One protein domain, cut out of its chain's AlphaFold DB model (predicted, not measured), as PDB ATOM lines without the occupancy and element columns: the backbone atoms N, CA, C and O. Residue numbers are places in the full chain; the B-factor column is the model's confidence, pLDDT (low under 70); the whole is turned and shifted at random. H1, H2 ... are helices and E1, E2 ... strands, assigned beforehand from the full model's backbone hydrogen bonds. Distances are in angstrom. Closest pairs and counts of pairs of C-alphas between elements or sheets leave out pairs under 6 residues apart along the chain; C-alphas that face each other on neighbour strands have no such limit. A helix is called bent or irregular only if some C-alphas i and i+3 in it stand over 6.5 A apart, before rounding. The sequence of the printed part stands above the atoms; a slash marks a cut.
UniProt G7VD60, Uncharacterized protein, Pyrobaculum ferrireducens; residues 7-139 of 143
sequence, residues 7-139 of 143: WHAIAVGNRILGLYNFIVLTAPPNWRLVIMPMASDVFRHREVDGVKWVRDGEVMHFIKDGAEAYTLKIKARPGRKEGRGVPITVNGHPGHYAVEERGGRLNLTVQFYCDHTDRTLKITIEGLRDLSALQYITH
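This is residues 7 to 139 of the 143 residues of an uncharacterized protein of Pyrobaculum ferrireducens (UniProt G7VD60). A twisted antiparallel sheet of eight strands is bent into a half-open trough, with E6 and E10 in its middle, E7, E8 and E9 towards one end and E3, E4 and E5 towards the other. The hairpin of E1 and E2 packs on the E5 part of it, and the short helix H1 lies over the sheet, near the end of E2. The printed part has 133 residues with ten named strands, E1 to E10, followed by one named helix; the class is mostly strand. The eight-strand sheet is branched at E5, and E1 and E2 make an antiparallel sheet of their own. The whole is compact, with a radius of gyration of the C-alphas of 14.4 A and spans of 42 by 31 by 23 A.

Find C-alpha 7 at (149.767, 264.374, 320.822); from there E1 runs over residues 7 to 14, 21.9 A from first to last C-alpha. E2 follows at residues 18 to 27, 25.2 A long, and bends by 56 degrees at residue 22. Next come E3, residues 32 to 34, and E4, residues 40 to 48, which bends by 75 degrees at residue 43. E5, residues 51 to 65, is the longest strand by residues; look for C-alpha 51 at (155.236, 253.289, 332.913) and follow it through a bend of 102 degrees at residue 56. E6, residues 68 to 78, spans 33.2 A. After it find E7 at residues 86 to 90, E8 at 93 to 102, 28.5 A long, E9 at 105 to 114, 29.3 A, and E10 at 119 to 128, 26.1 A. H1 holds residues 134 to 137 and ends at C-alpha 137 at (154.446, 260.233, 312.859).

Begin at E5, which has three neighbours: E3 beside residues 62 to 64 and E4 beside residues 51 to 59 lie on one side of it, E6 on the other side. Look for N 34 and O 62, 2.8 A apart, between E3 and E5, and for N 46 and O 53, 2.8 A, in the hairpin of E4 and E5. E5 and E6 are a hairpin at 168 degrees, with N 63 and O 70 at 2.8 A. E4, E5 and E6 form a meander, each strand the antiparallel neighbour of the one before; E7, E8, E9 and E10 form another. The two meanders join where E6 and E10 are antiparallel neighbours, with N 73 and O 124 at 2.8 A. Going on, N 110 and O 123 of E9 and E10 are 2.8 A apart, N 98 and O 109 of E8 and E9 2.8 A, and N 88 and O 95 of E7 and E8 2.9 A. E3, E4 and E7 are edge strands. Now turn to the hairpin of E1 and E2, at 160 degrees, where N 8 and O 25 are 2.8 A apart. E2 and E5 have 12 pairs of C-alphas within 8 A, the closest being those of Asn 21 and Trp 53, 4.7 A. H1 is on the branched sheet at a height over the sheet of 7.5 A, over none of its strands. The closest C-alphas of E2 and H1 are those of Thr 26 and Ile 137, 5.2 A. H1 is too short for an O i to N i+4 pair; its one O i to N i+3 pair is within hydrogen-bond range. E1 and H1 are apart.

The C-alphas farthest apart are those of Ile 16 and Gly 104, 44.3 A, while those of Trp 7 and His 139, the first and last printed, are 9.5 A apart. The printed part has no cut. No link is long; the link from E6 to E7, seven residues, is short and the others are tight. The mean pLDDT of the printed part is 94.9, and one residue, Met 38, is under 70.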
ATOM      1  N   TRP A   7     149.243 265.517 320.076       93.06
ATOM      2  CA  TRP A   7     149.767 264.374 320.822       93.06
ATOM      3  C   TRP A   7     148.621 263.498 321.305       93.06
ATOM      4  O   TRP A   7     147.680 263.987 321.927       93.06
ATOM      5  N   HIS A   8     148.737 262.193 321.077       94.50
ATOM      6  CA  HIS A   8     147.721 261.222 321.460       94.50
ATOM      7  C   HIS A   8     148.353 260.040 322.182       94.50
ATOM      8  O   HIS A   8     149.095 259.258 321.587       94.50
ATOM      9  N   ALA A   9     148.042 259.877 323.467       94.31
ATOM     10  CA  ALA A   9     148.415 258.677 324.202       94.31
ATOM     11  C   ALA A   9     147.500 257.521 323.782       94.31
ATOM     12  O   ALA A   9     146.310 257.510 324.100       94.31
ATOM     13  N   ILE A  10     148.054 256.544 323.063       95.50
ATOM     14  CA  ILE A  10     147.335 255.325 322.702       95.50
ATOM     15  C   ILE A  10     147.592 254.299 323.791       95.50
ATOM     16  O   ILE A  10     148.701 253.771 323.915       95.50
ATOM     17  N   ALA A  11     146.571 254.020 324.588       93.69
ATOM     18  CA  ALA A  11     146.664 253.119 325.720       93.69
ATOM     19  C   ALA A  11     145.375 252.317 325.898       93.69
ATOM     20  O   ALA A  11     144.292 252.753 325.513       93.69
ATOM     21  N   VAL A  12     145.506 251.151 326.523       91.69
ATOM     22  CA  VAL A  12     144.379 250.306 326.923       91.69
ATOM     23  C   VAL A  12     144.305 250.293 328.442       91.69
ATOM     24  O   VAL A  12     145.300 250.038 329.121       91.69
ATOM     25  N   GLY A  13     143.121 250.583 328.975       89.12
ATOM     26  CA  GLY A  13     142.861 250.548 330.408       89.12
ATOM     27  C   GLY A  13     142.361 249.186 330.868       89.12
ATOM     28  O   GLY A  13     141.417 248.636 330.309       89.12
ATOM     29  N   ASN A  14     142.955 248.674 331.942       87.75
ATOM     30  CA  ASN A  14     142.419 247.581 332.734       87.75
ATOM     31  C   ASN A  14     142.015 248.113 334.117       87.75
ATOM     32  O   ASN A  14     142.793 248.802 334.775       87.75
ATOM     33  N   ARG A  15     140.809 247.767 334.581       85.56
ATOM     34  CA  ARG A  15     140.251 248.293 335.839       85.56
ATOM     35  C   ARG A  15     141.075 247.936 337.084       85.56
ATOM     36  O   ARG A  15     141.038 248.685 338.050       85.56
ATOM     37  N   ILE A  16     141.780 246.806 337.070       88.44
ATOM     38  CA  ILE A  16     142.568 246.314 338.210       88.44
ATOM     39  C   ILE A  16     144.046 246.654 338.019       88.44
ATOM     40  O   ILE A  16     144.713 247.103 338.944       88.44
ATOM     41  N   LEU A  17     144.564 246.441 336.808       88.06
ATOM     42  CA  LEU A  17     145.998 246.499 336.533       88.06
ATOM     43  C   LEU A  17     146.481 247.866 336.019       88.06
ATOM     44  O   LEU A  17     147.692 248.073 335.899       88.06
ATOM     45  N   GLY A  18     145.563 248.797 335.745       90.88
ATOM     46  CA  GLY A  18     145.862 250.152 335.287       90.88
ATOM     47  C   GLY A  18     146.004 250.276 333.768       90.88
ATOM     48  O   GLY A  18     145.434 249.498 333.002       90.88
ATOM     49  N   LEU A  19     146.736 251.302 333.331       93.88
ATOM     50  CA  LEU A  19     146.931 251.641 331.918       93.88
ATOM     51  C   LEU A  19     148.124 250.897 331.311       93.88
ATOM     52  O   LEU A  19     149.176 250.775 331.935       93.88
ATOM     53  N   TYR A  20     147.968 250.472 330.060       95.81
ATOM     54  CA  TYR A  20     149.014 249.875 329.239       95.81
ATOM     55  C   TYR A  20     149.209 250.698 327.969       95.81
ATOM     56  O   TYR A  20     148.313 250.780 327.130       95.81
ATOM     57  N   ASN A  21     150.385 251.297 327.816       97.25
ATOM     58  CA  ASN A  21     150.670 252.253 326.754       97.25
ATOM     59  C   ASN A  21     151.228 251.551 325.513       97.25
ATOM     60  O   ASN A  21     152.209 250.804 325.576       97.25
ATOM     61  N   PHE A  22     150.636 251.812 324.354       97.31
ATOM     62  CA  PHE A  22     151.197 251.401 323.073       97.31
ATOM     63  C   PHE A  22     152.234 252.412 322.604       97.31
ATOM     64  O   PHE A  22     153.383 252.041 322.383       97.31
ATOM     65  N   ILE A  23     151.846 253.676 322.472       97.62
ATOM     66  CA  ILE A  23     152.678 254.744 321.916       97.62
ATOM     67  C   ILE A  23     152.068 256.098 322.293       97.62
ATOM     68  O   ILE A  23     150.852 256.199 322.463       97.62
ATOM     69  N   VAL A  24     152.888 257.143 322.371       97.06
ATOM     70  CA  VAL A  24     152.406 258.521 322.259       97.06
ATOM     71  C   VAL A  24     152.528 258.926 320.792       97.06
ATOM     72  O   VAL A  24     153.616 259.237 320.304       97.06
ATOM     73  N   LEU A  25     151.413 258.840 320.073       97.38
ATOM     74  CA  LEU A  25     151.324 259.130 318.649       97.38
ATOM     75  C   LEU A  25     151.313 260.642 318.423       97.38
ATOM     76  O   LEU A  25     150.579 261.373 319.087       97.38
ATOM     77  N   THR A  26     152.092 261.090 317.448       96.62
ATOM     78  CA  THR A  26     152.027 262.457 316.924       96.62
ATOM     79  C   THR A  26     151.301 262.451 315.586       96.62
ATOM     80  O   THR A  26     151.502 261.561 314.758       96.62
ATOM     81  N   ALA A  27     150.411 263.418 315.399       94.69
ATOM     82  CA  ALA A  27     149.529 263.491 314.243       94.69
ATOM     83  C   ALA A  27     149.311 264.947 313.797       94.69
ATOM     84  O   ALA A  27     149.522 265.869 314.594       94.69
ATOM     85  N   PRO A  28     148.844 265.171 312.555       94.94
ATOM     86  CA  PRO A  28     148.334 266.470 312.134       94.94
ATOM     87  C   PRO A  28     147.363 267.086 313.165       94.94
ATOM     88  O   PRO A  28     146.617 266.360 313.832       94.94
ATOM     89  N   PRO A  29     147.347 268.417 313.341       92.06
ATOM     90  CA  PRO A  29     146.563 269.073 314.395       92.06
ATOM     91  C   PRO A  29     145.042 268.952 314.195       92.06
ATOM     92  O   PRO A  29     144.274 269.001 315.152       92.06
ATOM     93  N   ASN A  30     144.599 268.764 312.954       91.75
ATOM     94  CA  ASN A  30     143.206 268.546 312.558       91.75
ATOM     95  C   ASN A  30     142.703 267.120 312.830       91.75
ATOM     96  O   ASN A  30     141.490 266.894 312.822       91.75
ATOM     97  N   TRP A  31     143.599 266.159 313.072       94.38
ATOM     98  CA  TRP A  31     143.209 264.772 313.292       94.38
ATOM     99  C   TRP A  31     142.570 264.571 314.659       94.38
ATOM    100  O   TRP A  31     143.091 264.981 315.697       94.38
ATOM    101  N   ARG A  32     141.443 263.860 314.664       94.00
ATOM    102  CA  ARG A  32     140.750 263.440 315.883       94.00
ATOM    103  C   ARG A  32     140.692 261.927 315.945       94.00
ATOM    104  O   ARG A  32     140.129 261.297 315.053       94.00
ATOM    105  N   LEU A  33     141.224 261.343 317.012       92.81
ATOM    106  CA  LEU A  33     141.091 259.910 317.241       92.81
ATOM    107  C   LEU A  33     139.700 259.572 317.763       92.81
ATOM    108  O   LEU A  33     139.212 260.157 318.728       92.81
ATOM    109  N   VAL A  34     139.074 258.598 317.116       92.75
ATOM    110  CA  VAL A  34     137.801 258.016 317.517       92.75
ATOM    111  C   VAL A  34     138.080 256.605 318.013       92.75
ATOM    112  O   VAL A  34     138.465 255.716 317.250       92.75
ATOM    113  N   ILE A  35     137.905 256.426 319.318       86.88
ATOM    114  CA  ILE A  35     138.168 255.168 320.008       86.88
ATOM    115  C   ILE A  35     137.167 254.121 319.522       86.88
ATOM    116  O   ILE A  35     135.956 254.333 319.579       86.88
ATOM    117  N   MET A  36     137.679 252.977 319.077       86.50
ATOM    118  CA  MET A  36     136.864 251.796 318.811       86.50
ATOM    119  C   MET A  36     136.795 250.929 320.073       86.50
ATOM    120  O   MET A  36     137.839 250.458 320.536       86.50
ATOM    121  N   PRO A  37     135.599 250.693 320.638       70.62
ATOM    122  CA  PRO A  37     135.444 249.763 321.747       70.62
ATOM    123  C   PRO A  37     135.879 248.348 321.343       70.62
ATOM    124  O   PRO A  37     135.593 247.907 320.234       70.62
ATOM    125  N   MET A  38     136.540 247.632 322.259       66.94
ATOM    126  CA  MET A  38     136.912 246.209 322.130       66.94
ATOM    127  C   MET A  38     137.876 245.843 320.988       66.94
ATOM    128  O   MET A  38     138.093 244.663 320.733       66.94
ATOM    129  N   ALA A  39     138.500 246.816 320.325       79.88
ATOM    130  CA  ALA A  39     139.455 246.562 319.248       79.88
ATOM    131  C   ALA A  39     140.907 246.586 319.755       79.88
ATOM    132  O   ALA A  39     141.762 247.264 319.182       79.88
ATOM    133  N   SER A  40     141.178 245.915 320.879       87.06
ATOM    134  CA  SER A  40     142.506 245.905 321.489       87.06
ATOM    135  C   SER A  40     142.799 244.636 322.279       87.06
ATOM    136  O   SER A  40     142.002 244.264 323.137       87.06
ATOM    137  N   ASP A  41     143.999 244.095 322.092       90.19
ATOM    138  CA  ASP A  41     144.528 242.959 322.840       90.19
ATOM    139  C   ASP A  41     145.907 243.296 323.417       90.19
ATOM    140  O   ASP A  41     146.802 243.771 322.712       90.19
ATOM    141  N   VAL A  42     146.098 243.019 324.708       91.31
ATOM    142  CA  VAL A  42     147.385 243.163 325.404       91.31
ATOM    143  C   VAL A  42     147.778 241.807 325.970       91.31
ATOM    144  O   VAL A  42     147.174 241.329 326.926       91.31
ATOM    145  N   PHE A  43     148.817 241.196 325.402       92.06
ATOM    146  CA  PHE A  43     149.298 239.878 325.825       92.06
ATOM    147  C   PHE A  43     150.453 239.981 326.819       92.06
ATOM    148  O   PHE A  43     150.553 239.184 327.750       92.06
ATOM    149  N   ARG A  44     151.356 240.949 326.619       93.94
ATOM    150  CA  ARG A  44     152.521 241.182 327.487       93.94
ATOM    151  C   ARG A  44     152.846 242.664 327.578       93.94
ATOM    152  O   ARG A  44     152.664 243.410 326.619       93.94
ATOM    153  N   HIS A  45     153.420 243.068 328.704       95.88
ATOM    154  CA  HIS A  45     153.939 244.417 328.909       95.88
ATOM    155  C   HIS A  45     155.363 244.382 329.471       95.88
ATOM    156  O   HIS A  45     155.845 243.335 329.910       95.88
ATOM    157  N   ARG A  46     156.025 245.534 329.431       95.12
ATOM    158  CA  ARG A  46     157.281 245.827 330.117       95.12
ATOM    159  C   ARG A  46     157.128 247.166 330.820       95.12
ATOM    160  O   ARG A  46     156.549 248.085 330.249       95.12
ATOM    161  N   GLU A  47     157.627 247.265 332.040       96.19
ATOM    162  CA  GLU A  47     157.672 248.530 332.763       96.19
ATOM    163  C   GLU A  47     159.020 249.215 332.522       96.19
ATOM    164  O   GLU A  47     160.066 248.564 332.574       96.19
ATOM    165  N   VAL A  48     158.979 250.505 332.198       94.81
ATOM    166  CA  VAL A  48     160.149 251.378 332.030       94.81
ATOM    167  C   VAL A  48     159.811 252.687 332.731       94.81
ATOM    168  O   VAL A  48     158.754 253.253 332.459       94.81
ATOM    169  N   ASP A  49     160.651 253.110 333.675       93.38
ATOM    170  CA  ASP A  49     160.473 254.340 334.465       93.38
ATOM    171  C   ASP A  49     159.077 254.474 335.112       93.38
ATOM    172  O   ASP A  49     158.472 255.543 335.138       93.38
ATOM    173  N   GLY A  50     158.527 253.359 335.612       93.06
ATOM    174  CA  GLY A  50     157.201 253.306 336.245       93.06
ATOM    175  C   GLY A  50     156.016 253.317 335.270       93.06
ATOM    176  O   GLY A  50     154.861 253.308 335.698       93.06
ATOM    177  N   VAL A  51     156.268 253.312 333.956       95.31
ATOM    178  CA  VAL A  51     155.236 253.289 332.913       95.31
ATOM    179  C   VAL A  51     155.148 251.903 332.281       95.31
ATOM    180  O   VAL A  51     156.132 251.350 331.787       95.31
ATOM    181  N   LYS A  52     153.937 251.336 332.242       97.00
ATOM    182  CA  LYS A  52     153.665 250.058 331.571       97.00
ATOM    183  C   LYS A  52     153.507 250.271 330.071       97.00
ATOM    184  O   LYS A  52     152.550 250.910 329.625       97.00
ATOM    185  N   TRP A  53     154.403 249.673 329.295       97.69
ATOM    186  CA  TRP A  53     154.396 249.680 327.835       97.69
ATOM    187  C   TRP A  53     154.040 248.300 327.283       97.69
ATOM    188  O   TRP A  53     154.587 247.284 327.710       97.69
ATOM    189  N   VAL A  54     153.133 248.237 326.310       97.62
ATOM    190  CA  VAL A  54     152.705 246.977 325.683       97.62
ATOM    191  C   VAL A  54     153.853 246.375 324.873       97.62
ATOM    192  O   VAL A  54     154.264 246.937 323.866       97.62
ATOM    193  N   ARG A  55     154.369 245.213 325.269       97.31
ATOM    194  CA  ARG A  55     155.470 244.531 324.563       97.31
ATOM    195  C   ARG A  55     154.962 243.579 323.478       97.31
ATOM    196  O   ARG A  55     155.649 243.373 322.482       97.31
ATOM    197  N   ASP A  56     153.766 243.027 323.665       97.81
ATOM    198  CA  ASP A  56     153.060 242.216 322.672       97.81
ATOM    199  C   ASP A  56     151.561 242.499 322.746       97.81
ATOM    200  O   ASP A  56     150.953 242.363 323.812       97.81
ATOM    201  N   GLY A  57     150.983 242.919 321.627       97.31
ATOM    202  CA  GLY A  57     149.584 243.316 321.552       97.31
ATOM    203  C   GLY A  57     149.272 244.135 320.311       97.31
ATOM    204  O   GLY A  57     150.161 244.492 319.530       97.31
ATOM    205  N   GLU A  58     148.001 244.467 320.145       97.31
ATOM    206  CA  GLU A  58     147.528 245.342 319.080       97.31
ATOM    207  C   GLU A  58     146.314 246.163 319.502       97.31
ATOM    208  O   GLU A  58     145.582 245.794 320.416       97.31
ATOM    209  N   VAL A  59     146.128 247.299 318.842       96.56
ATOM    210  CA  VAL A  59     144.986 248.191 319.031       96.56
ATOM    211  C   VAL A  59     144.582 248.807 317.698       96.56
ATOM    212  O   VAL A  59     145.435 249.120 316.862       96.56
ATOM    213  N   MET A  60     143.279 248.980 317.492       97.00
ATOM    214  CA  MET A  60     142.704 249.610 316.310       97.00
ATOM    215  C   MET A  60     141.737 250.724 316.704       97.00
ATOM    216  O   MET A  60     140.908 250.552 317.595       97.00
ATOM    217  N   HIS A  61     141.829 251.861 316.021       95.88
ATOM    218  CA  HIS A  61     140.969 253.030 316.188       95.88
ATOM    219  C   HIS A  61     140.654 253.650 314.823       95.88
ATOM    220  O   HIS A  61     141.257 253.284 313.813       95.88
ATOM    221  N   PHE A  62     139.753 254.630 314.790       95.81
ATOM    222  CA  PHE A  62     139.581 255.485 313.618       95.81
ATOM    223  C   PHE A  62     140.240 256.846 313.835       95.81
ATOM    224  O   PHE A  62     140.340 257.341 314.956       95.81
ATOM    225  N   ILE A  63     140.652 257.474 312.743       96.38
ATOM    226  CA  ILE A  63     141.046 258.879 312.682       96.38
ATOM    227  C   ILE A  63     139.972 259.602 311.878       96.38
ATOM    228  O   ILE A  63     139.639 259.168 310.780       96.38
ATOM    229  N   LYS A  64     139.443 260.705 312.407       96.25
ATOM    230  CA  LYS A  64     138.631 261.663 311.653       96.25
ATOM    231  C   LYS A  64     139.487 262.848 311.231       96.25
ATOM    232  O   LYS A  64     140.153 263.449 312.075       96.25
ATOM    233  N   ASP A  65     139.394 263.197 309.955       94.19
ATOM    234  CA  ASP A  65     140.030 264.362 309.347       94.19
ATOM    235  C   ASP A  65     139.001 265.113 308.489       94.19
ATOM    236  O   ASP A  65     138.748 264.780 307.330       94.19
ATOM    237  N   GLY A  66     138.318 266.089 309.093       90.88
ATOM    238  CA  GLY A  66     137.187 266.758 308.452       90.88
ATOM    239  C   GLY A  66     136.081 265.764 308.072       90.88
ATOM    240  O   GLY A  66     135.475 265.144 308.948       90.88
ATOM    241  N   ALA A  67     135.812 265.632 306.769       91.50
ATOM    242  CA  ALA A  67     134.847 264.676 306.214       91.50
ATOM    243  C   ALA A  67     135.436 263.272 305.975       91.50
ATOM    244  O   ALA A  67     134.691 262.331 305.702       91.50
ATOM    245  N   GLU A  68     136.756 263.119 306.073       94.19
ATOM    246  CA  GLU A  68     137.450 261.859 305.837       94.19
ATOM    247  C   GLU A  68     137.580 261.037 307.122       94.19
ATOM    248  O   GLU A  68     137.647 261.563 308.238       94.19
ATOM    249  N   ALA A  69     137.654 259.718 306.946       94.38
ATOM    250  CA  ALA A  69     137.940 258.776 308.014       94.38
ATOM    251  C   ALA A  69     139.008 257.772 307.570       94.38
ATOM    252  O   ALA A  69     138.948 257.245 306.458       94.38
ATOM    253  N   TYR A  70     139.956 257.495 308.460       96.38
ATOM    254  CA  TYR A  70     141.041 256.536 308.253       96.38
ATOM    255  C   TYR A  70     141.038 255.492 309.363       96.38
ATOM    256  O   TYR A  70     140.629 255.776 310.491       96.38
ATOM    257  N   THR A  71     141.538 254.296 309.072       96.94
ATOM    258  CA  THR A  71     141.732 253.260 310.097       96.94
ATOM    259  C   THR A  71     143.157 253.339 310.623       96.94
ATOM    260  O   THR A  71     144.099 253.236 309.844       96.94
ATOM    261  N   LEU A  72     143.324 253.475 311.937       97.62
ATOM    262  CA  LEU A  72     144.604 253.387 312.634       97.62
ATOM    263  C   LEU A  72     144.744 252.001 313.260       97.62
ATOM    264  O   LEU A  72     143.890 251.584 314.037       97.62
ATOM    265  N   LYS A  73     145.850 251.312 312.986       97.75
ATOM    266  CA  LYS A  73     146.235 250.055 313.634       97.75
ATOM    267  C   LYS A  73     147.625 250.215 314.224       97.75
ATOM    268  O   LYS A  73     148.544 250.639 313.529       97.75
ATOM    269  N   ILE A  74     147.799 249.855 315.487       97.94
ATOM    270  CA  ILE A  74     149.103 249.850 316.146       97.94
ATOM    271  C   ILE A  74     149.354 248.459 316.695       97.94
ATOM    272  O   ILE A  74     148.536 247.912 317.427       97.94
ATOM    273  N   LYS A  75     150.503 247.891 316.344       98.19
ATOM    274  CA  LYS A  75     150.919 246.558 316.762       98.19
ATOM    275  C   LYS A  75     152.285 246.627 317.420       98.19
ATOM    276  O   LYS A  75     153.223 247.177 316.845       98.19
ATOM    277  N   ALA A  76     152.399 246.046 318.605       98.25
ATOM    278  CA  ALA A  76     153.660 245.852 319.303       98.25
ATOM    279  C   ALA A  76     154.043 244.374 319.232       98.25
ATOM    280  O   ALA A  76     153.209 243.504 319.481       98.25
ATOM    281  N   ARG A  77     155.299 244.082 318.890       98.12
ATOM    282  CA  ARG A  77     155.852 242.722 318.902       98.12
ATOM    283  C   ARG A  77     157.173 242.685 319.674       98.12
ATOM    284  O   ARG A  77     157.989 243.581 319.461       98.12
ATOM    285  N   PRO A  78     157.440 241.646 320.487       97.69
ATOM    286  CA  PRO A  78     158.688 241.545 321.239       97.69
ATOM    287  C   PRO A  78     159.924 241.461 320.339       97.69
ATOM    288  O   PRO A  78     159.908 240.759 319.317       97.69
ATOM    289  N   GLY A  79     161.001 242.118 320.773       97.00
ATOM    290  CA  GLY A  79     162.296 242.102 320.104       97.00
ATOM    291  C   GLY A  79     162.320 242.850 318.771       97.00
ATOM    292  O   GLY A  79     161.324 243.426 318.313       97.00
ATOM    293  N   ARG A  80     163.491 242.839 318.134       97.12
ATOM    294  CA  ARG A  80     163.715 243.468 316.830       97.12
ATOM    295  C   ARG A  80     163.109 242.613 315.715       97.12
ATOM    296  O   ARG A  80     163.351 241.410 315.645       97.12
ATOM    297  N   LYS A  81     162.306 243.233 314.851       96.19
ATOM    298  CA  LYS A  81     161.776 242.629 313.621       96.19
ATOM    299  C   LYS A  81     162.351 243.351 312.416       96.19
ATOM    300  O   LYS A  81     162.531 244.568 312.447       96.19
ATOM    301  N   GLU A  82     162.608 242.599 311.356       91.00
ATOM    302  CA  GLU A  82     163.050 243.169 310.089       91.00
ATOM    303  C   GLU A  82     161.975 244.106 309.531       91.00
ATOM    304  O   GLU A  82     160.790 243.763 309.459       91.00
ATOM    305  N   GLY A  83     162.394 245.327 309.200       86.50
ATOM    306  CA  GLY A  83     161.573 246.294 308.485       86.50
ATOM    307  C   GLY A  83     161.616 246.041 306.984       86.50
ATOM    308  O   GLY A  83     162.544 245.423 306.471       86.50
ATOM    309  N   ARG A  84     160.602 246.532 306.274       91.50
ATOM    310  CA  ARG A  84     160.569 246.579 304.809       91.50
ATOM    311  C   ARG A  84     160.188 247.985 304.372       91.50
ATOM    312  O   ARG A  84     159.437 248.655 305.081       91.50
ATOM    313  N   GLY A  85     160.658 248.386 303.197       96.12
ATOM    314  CA  GLY A  85     160.354 249.683 302.600       96.12
ATOM    315  C   GLY A  85     161.503 250.679 302.729       96.12
ATOM    316  O   GLY A  85     162.670 250.294 302.770       96.12
ATOM    317  N   VAL A  86     161.162 251.961 302.753       98.00
ATOM    318  CA  VAL A  86     162.111 253.075 302.729       98.00
ATOM    319  C   VAL A  86     162.589 253.386 304.153       98.00
ATOM    320  O   VAL A  86     161.747 253.488 305.050       98.00
ATOM    321  N   PRO A  87     163.906 253.545 304.394       98.06
ATOM    322  CA  PRO A  87     164.433 253.906 305.708       98.06
ATOM    323  C   PRO A  87     163.864 255.227 306.240       98.06
ATOM    324  O   PRO A  87     163.679 256.187 305.492       98.06
ATOM    325  N   ILE A  88     163.618 255.286 307.548       97.81
ATOM    326  CA  ILE A  88     163.143 256.483 308.253       97.81
ATOM    327  C   ILE A  88     163.636 256.485 309.701       97.81
ATOM    328  O   ILE A  88     163.983 255.441 310.254       97.81
ATOM    329  N   THR A  89     163.638 257.653 310.336       97.75
ATOM    330  CA  THR A  89     163.901 257.794 311.769       97.75
ATOM    331  C   THR A  89     162.641 258.270 312.481       97.75
ATOM    332  O   THR A  89     162.057 259.283 312.100       97.75
ATOM    333  N   VAL A  90     162.230 257.551 313.525       97.81
ATOM    334  CA  VAL A  90     161.091 257.903 314.382       97.81
ATOM    335  C   VAL A  90     161.623 258.236 315.769       97.81
ATOM    336  O   VAL A  90     162.039 257.343 316.497       97.81
ATOM    337  N   ASN A  91     161.657 259.523 316.115       95.81
ATOM    338  CA  ASN A  91     162.132 260.044 317.396       95.81
ATOM    339  C   ASN A  91     163.480 259.429 317.831       95.81
ATOM    340  O   ASN A  91     163.622 258.917 318.937       95.81
ATOM    341  N   GLY A  92     164.452 259.413 316.913       96.31
ATOM    342  CA  GLY A  92     165.783 258.829 317.128       96.31
ATOM    343  C   GLY A  92     165.890 257.319 316.873       96.31
ATOM    344  O   GLY A  92     167.001 256.806 316.771       96.31
ATOM    345  N   HIS A  93     164.777 256.603 316.692       97.19
ATOM    346  CA  HIS A  93     164.788 255.171 316.395       97.19
ATOM    347  C   HIS A  93     164.860 254.898 314.887       97.19
ATOM    348  O   HIS A  93     164.018 255.409 314.141       97.19
ATOM    349  N   PRO A  94     165.799 254.060 314.412       96.50
ATOM    350  CA  PRO A  94     165.813 253.628 313.023       96.50
ATOM    351  C   PRO A  94     164.613 252.720 312.725       96.50
ATOM    352  O   PRO A  94     164.259 251.821 313.495       96.50
ATOM    353  N   GLY A  95     163.993 252.949 311.576       97.56
ATOM    354  CA  GLY A  95     162.814 252.239 311.120       97.56
ATOM    355  C   GLY A  95     162.685 252.258 309.605       97.56
ATOM    356  O   GLY A  95     163.586 252.682 308.884       97.56
ATOM    357  N   HIS A  96     161.547 251.774 309.127       98.50
ATOM    358  CA  HIS A  96     161.180 251.797 307.718       98.50
ATOM    359  C   HIS A  96     159.715 252.189 307.577       98.50
ATOM    360  O   HIS A  96     158.903 251.877 308.453       98.50
ATOM    361  N   TYR A  97     159.367 252.827 306.463       98.50
ATOM    362  CA  TYR A  97     157.979 252.975 306.055       98.50
ATOM    363  C   TYR A  97     157.720 252.329 304.694       98.50
ATOM    364  O   TYR A  97     158.590 252.278 303.826       98.50
ATOM    365  N   ALA A  98     156.504 251.835 304.507       98.12
ATOM    366  CA  ALA A  98     156.019 251.274 303.258       98.12
ATOM    367  C   ALA A  98     154.633 251.840 302.952       98.12
ATOM    368  O   ALA A  98     153.873 252.172 303.867       98.12
ATOM    369  N   VAL A  99     154.319 251.946 301.666       97.88
ATOM    370  CA  VAL A  99     153.043 252.464 301.178       97.88
ATOM    371  C   VAL A  99     152.479 251.469 300.183       97.88
ATOM    372  O   VAL A  99     153.173 251.059 299.255       97.88
ATOM    373  N   GLU A 100     151.225 251.090 300.385       97.44
ATOM    374  CA  GLU A 100     150.458 250.272 299.448       97.44
ATOM    375  C   GLU A 100     149.256 251.080 298.962       97.44
ATOM    376  O   GLU A 100     148.573 251.716 299.764       97.44
ATOM    377  N   GLU A 101     148.982 251.061 297.660       96.88
ATOM    378  CA  GLU A 101     147.800 251.711 297.100       96.88
ATOM    379  C   GLU A 101     146.656 250.703 296.947       96.88
ATOM    380  O   GLU A 101     146.829 249.611 296.405       96.88
ATOM    381  N   ARG A 102     145.462 251.071 297.419       92.75
ATOM    382  CA  ARG A 102     144.247 250.266 297.285       92.75
ATOM    383  C   ARG A 102     143.065 251.163 296.940       92.75
ATOM    384  O   ARG A 102     142.611 251.945 297.768       92.75
ATOM    385  N   GLY A 103     142.549 251.026 295.717       91.00
ATOM    386  CA  GLY A 103     141.379 251.781 295.256       91.00
ATOM    387  C   GLY A 103     141.595 253.299 295.248       91.00
ATOM    388  O   GLY A 103     140.707 254.034 295.674       91.00
ATOM    389  N   GLY A 104     142.780 253.765 294.835       93.06
ATOM    390  CA  GLY A 104     143.133 255.191 294.816       93.06
ATOM    391  C   GLY A 104     143.380 255.805 296.199       93.06
ATOM    392  O   GLY A 104     143.398 257.026 296.336       93.06
ATOM    393  N   ARG A 105     143.522 254.978 297.242       96.56
ATOM    394  CA  ARG A 105     143.858 255.396 298.608       96.56
ATOM    395  C   ARG A 105     145.140 254.727 299.077       96.56
ATOM    396  O   ARG A 105     145.456 253.616 298.656       96.56
ATOM    397  N   LEU A 106     145.852 255.396 299.975       97.75
ATOM    398  CA  LEU A 106     147.148 254.962 300.479       97.75
ATOM    399  C   LEU A 106     147.007 254.269 301.837       97.75
ATOM    400  O   LEU A 106     146.353 254.768 302.754       97.75
ATOM    401  N   ASN A 107     147.685 253.138 301.978       97.88
ATOM    402  CA  ASN A 107     147.902 252.456 303.241       97.88
ATOM    403  C   ASN A 107     149.357 252.665 303.651       97.88
ATOM    404  O   ASN A 107     150.266 252.035 303.107       97.88
ATOM    405  N   LEU A 108     149.579 253.559 304.610       98.06
ATOM    406  CA  LEU A 108     150.899 253.840 305.159       98.06
ATOM    407  C   LEU A 108     151.193 252.873 306.303       98.06
ATOM    408  O   LEU A 108     150.401 252.741 307.230       98.06
ATOM    409  N   THR A 109     152.360 252.241 306.281       98.31
ATOM    410  CA  THR A 109     152.897 251.470 307.403       98.31
ATOM    411  C   THR A 109     154.243 252.041 307.816       98.31
ATOM    412  O   THR A 109     155.134 252.132 306.984       98.31
ATOM    413  N   VAL A 110     154.418 252.349 309.100       98.50
ATOM    414  CA  VAL A 110     155.690 252.748 309.714       98.50
ATOM    415  C   VAL A 110     156.074 251.701 310.753       98.50
ATOM    416  O   VAL A 110     155.276 251.382 311.634       98.50
ATOM    417  N   GLN A 111     157.288 251.160 310.665       98.56
ATOM    418  CA  GLN A 111     157.805 250.159 311.592       98.56
ATOM    419  C   GLN A 111     159.164 250.578 312.150       98.56
ATOM    420  O   GLN A 111     160.074 250.892 311.388       98.56
ATOM    421  N   PHE A 112     159.330 250.524 313.469       98.44
ATOM    422  CA  PHE A 112     160.590 250.858 314.134       98.44
ATOM    423  C   PHE A 112     160.764 250.065 315.432       98.44
ATOM    424  O   PHE A 112     159.791 249.622 316.047       98.44
ATOM    425  N   TYR A 113     162.016 249.860 315.835       98.12
ATOM    426  CA  TYR A 113     162.371 249.134 317.053       98.12
ATOM    427  C   TYR A 113     162.773 250.101 318.168       98.12
ATOM    428  O   TYR A 113     163.491 251.067 317.923       98.12
ATOM    429  N   CYS A 114     162.322 249.825 319.391       97.56
ATOM    430  CA  CYS A 114     162.683 250.578 320.585       97.56
ATOM    431  C   CYS A 114     163.505 249.706 321.537       97.56
ATOM    432  O   CYS A 114     162.978 248.743 322.096       97.56
ATOM    433  N   ASP A 115     164.768 250.075 321.760       96.19
ATOM    434  CA  ASP A 115     165.674 249.357 322.662       96.19
ATOM    435  C   ASP A 115     165.242 249.466 324.139       96.19
ATOM    436  O   ASP A 115     165.363 248.498 324.886       96.19
ATOM    437  N   HIS A 116     164.647 250.595 324.551       96.00
ATOM    438  CA  HIS A 116     164.195 250.815 325.935       96.00
ATOM    439  C   HIS A 116     163.048 249.877 326.338       96.00
ATOM    440  O   HIS A 116     163.023 249.337 327.444       96.00
ATOM    441  N   THR A 117     162.099 249.654 325.424       96.75
ATOM    442  CA  THR A 117     160.931 248.788 325.669       96.75
ATOM    443  C   THR A 117     161.084 247.381 325.082       96.75
ATOM    444  O   THR A 117     160.219 246.535 325.315       96.75
ATOM    445  N   ASP A 118     162.189 247.104 324.377       97.00
ATOM    446  CA  ASP A 118     162.510 245.829 323.718       97.00
ATOM    447  C   ASP A 118     161.334 245.275 322.889       97.00
ATOM    448  O   ASP A 118     160.823 244.158 323.081       97.00
ATOM    449  N   ARG A 119     160.850 246.123 321.974       97.75
ATOM    450  CA  ARG A 119     159.744 245.813 321.063       97.75
ATOM    451  C   ARG A 119     159.874 246.548 319.740       97.75
ATOM    452  O   ARG A 119     160.379 247.667 319.667       97.75
ATOM    453  N   THR A 120     159.343 245.928 318.699       98.44
ATOM    454  CA  THR A 120     159.077 246.577 317.421       98.44
ATOM    455  C   THR A 120     157.640 247.081 317.404       98.44
ATOM    456  O   THR A 120     156.710 246.315 317.663       98.44
ATOM    457  N   LEU A 121     157.465 248.360 317.085       98.50
ATOM    458  CA  LEU A 121     156.169 248.985 316.853       98.50
ATOM    459  C   LEU A 121     155.900 249.063 315.356       98.50
ATOM    460  O   LEU A 121     156.778 249.441 314.585       98.50
ATOM    461  N   LYS A 122     154.674 248.726 314.964       98.44
ATOM    462  CA  LYS A 122     154.142 248.919 313.619       98.44
ATOM    463  C   LYS A 122     152.881 249.774 313.711       98.44
ATOM    464  O   LYS A 122     151.909 249.359 314.335       98.44
ATOM    465  N   ILE A 123     152.917 250.949 313.096       98.38
ATOM    466  CA  ILE A 123     151.797 251.880 312.962       98.38
ATOM    467  C   ILE A 123     151.308 251.774 311.523       98.38
ATOM    468  O   ILE A 123     152.082 252.004 310.597       98.38
ATOM    469  N   THR A 124     150.046 251.423 311.323       98.19
ATOM    470  CA  THR A 124     149.422 251.352 310.004       98.19
ATOM    471  C   THR A 124     148.234 252.301 309.957       98.19
ATOM    472  O   THR A 124     147.387 252.269 310.848       98.19
ATOM    473  N   ILE A 125     148.176 253.140 308.925       98.06
ATOM    474  CA  ILE A 125     147.051 254.033 308.647       98.06
ATOM    475  C   ILE A 125     146.514 253.707 307.260       98.06
ATOM    476  O   ILE A 125     147.240 253.810 306.272       98.06
ATOM    477  N   GLU A 126     145.257 253.288 307.195       97.81
ATOM    478  CA  GLU A 126     144.602 252.838 305.967       97.81
ATOM    479  C   GLU A 126     143.644 253.906 305.434       97.81
ATOM    480  O   GLU A 126     142.909 254.526 306.208       97.81
ATOM    481  N   GLY A 127     143.607 254.076 304.111       97.06
ATOM    482  CA  GLY A 127     142.649 254.963 303.440       97.06
ATOM    483  C   GLY A 127     143.099 256.419 303.262       97.06
ATOM    484  O   GLY A 127     142.274 257.271 302.912       97.06
ATOM    485  N   LEU A 128     144.382 256.722 303.482       97.19
ATOM    486  CA  LEU A 128     144.936 258.071 303.346       97.19
ATOM    487  C   LEU A 128     144.803 258.606 301.913       97.19
ATOM    488  O   LEU A 128     144.815 257.846 300.943       97.19
ATOM    489  N   ARG A 129     144.689 259.932 301.783       95.25
ATOM    490  CA  ARG A 129     144.719 260.624 300.481       95.25
ATOM    491  C   ARG A 129     146.141 260.920 300.009       95.25
ATOM    492  O   ARG A 129     146.411 260.875 298.817       95.25
ATOM    493  N   ASP A 130     147.032 261.205 300.950       94.50
ATOM    494  CA  ASP A 130     148.430 261.541 300.709       94.50
ATOM    495  C   ASP A 130     149.305 261.078 301.890       94.50
ATOM    496  O   ASP A 130     148.818 260.491 302.861       94.50
ATOM    497  N   LEU A 131     150.615 261.309 301.796       95.50
ATOM    498  CA  LEU A 131     151.599 260.900 302.803       95.50
ATOM    499  C   LEU A 131     152.001 262.026 303.765       95.50
ATOM    500  O   LEU A 131     152.971 261.865 304.504       95.50
ATOM    501  N   SER A 132     151.280 263.151 303.800       93.81
ATOM    502  CA  SER A 132     151.613 264.291 304.669       93.81
ATOM    503  C   SER A 132     151.662 263.909 306.151       93.81
ATOM    504  O   SER A 132     152.472 264.445 306.901       93.81
ATOM    505  N   ALA A 133     150.871 262.918 306.571       94.56
ATOM    506  CA  ALA A 133     150.878 262.380 307.929       94.56
ATOM    507  C   ALA A 133     152.236 261.791 308.357       94.56
ATOM    508  O   ALA A 133     152.558 261.789 309.546       94.56
ATOM    509  N   LEU A 134     153.048 261.311 307.407       96.69
ATOM    510  CA  LEU A 134     154.320 260.648 307.692       96.69
ATOM    511  C   LEU A 134     155.285 261.559 308.458       96.69
ATOM    512  O   LEU A 134     155.897 261.105 309.421       96.69
ATOM    513  N   GLN A 135     155.371 262.839 308.081       95.19
ATOM    514  CA  GLN A 135     156.269 263.808 308.725       95.19
ATOM    515  C   GLN A 135     155.901 264.086 310.187       95.19
ATOM    516  O   GLN A 135     156.733 264.560 310.947       95.19
ATOM    517  N   TYR A 136     154.649 263.830 310.572       96.44
ATOM    518  CA  TYR A 136     154.205 263.971 311.951       96.44
ATOM    519  C   TYR A 136     154.562 262.715 312.728       96.44
ATOM    520  O   TYR A 136     155.217 262.822 313.752       96.44
ATOM    521  N   ILE A 137     154.233 261.530 312.196       96.50
ATOM    522  CA  ILE A 137     154.446 260.233 312.859       96.50
ATOM    523  C   ILE A 137     155.902 260.037 313.306       96.50
ATOM    524  O   ILE A 137     156.130 259.415 314.346       96.50
ATOM    525  N   THR A 138     156.879 260.587 312.579       96.62
ATOM    526  CA  THR A 138     158.308 260.556 312.945       96.62
ATOM    527  C   THR A 138     158.626 261.210 314.288       96.62
ATOM    528  O   THR A 138     159.686 260.937 314.842       96.62
ATOM    529  N   HIS A 139     157.732 262.018 314.857       96.56
ATOM    530  CA  HIS A 139     157.887 262.632 316.178       96.56
ATOM    531  C   HIS A 139     157.240 261.815 317.314       96.56
ATOM    532  O   HIS A 139     157.250 262.238 318.471       96.56
TER     533      HIS A 139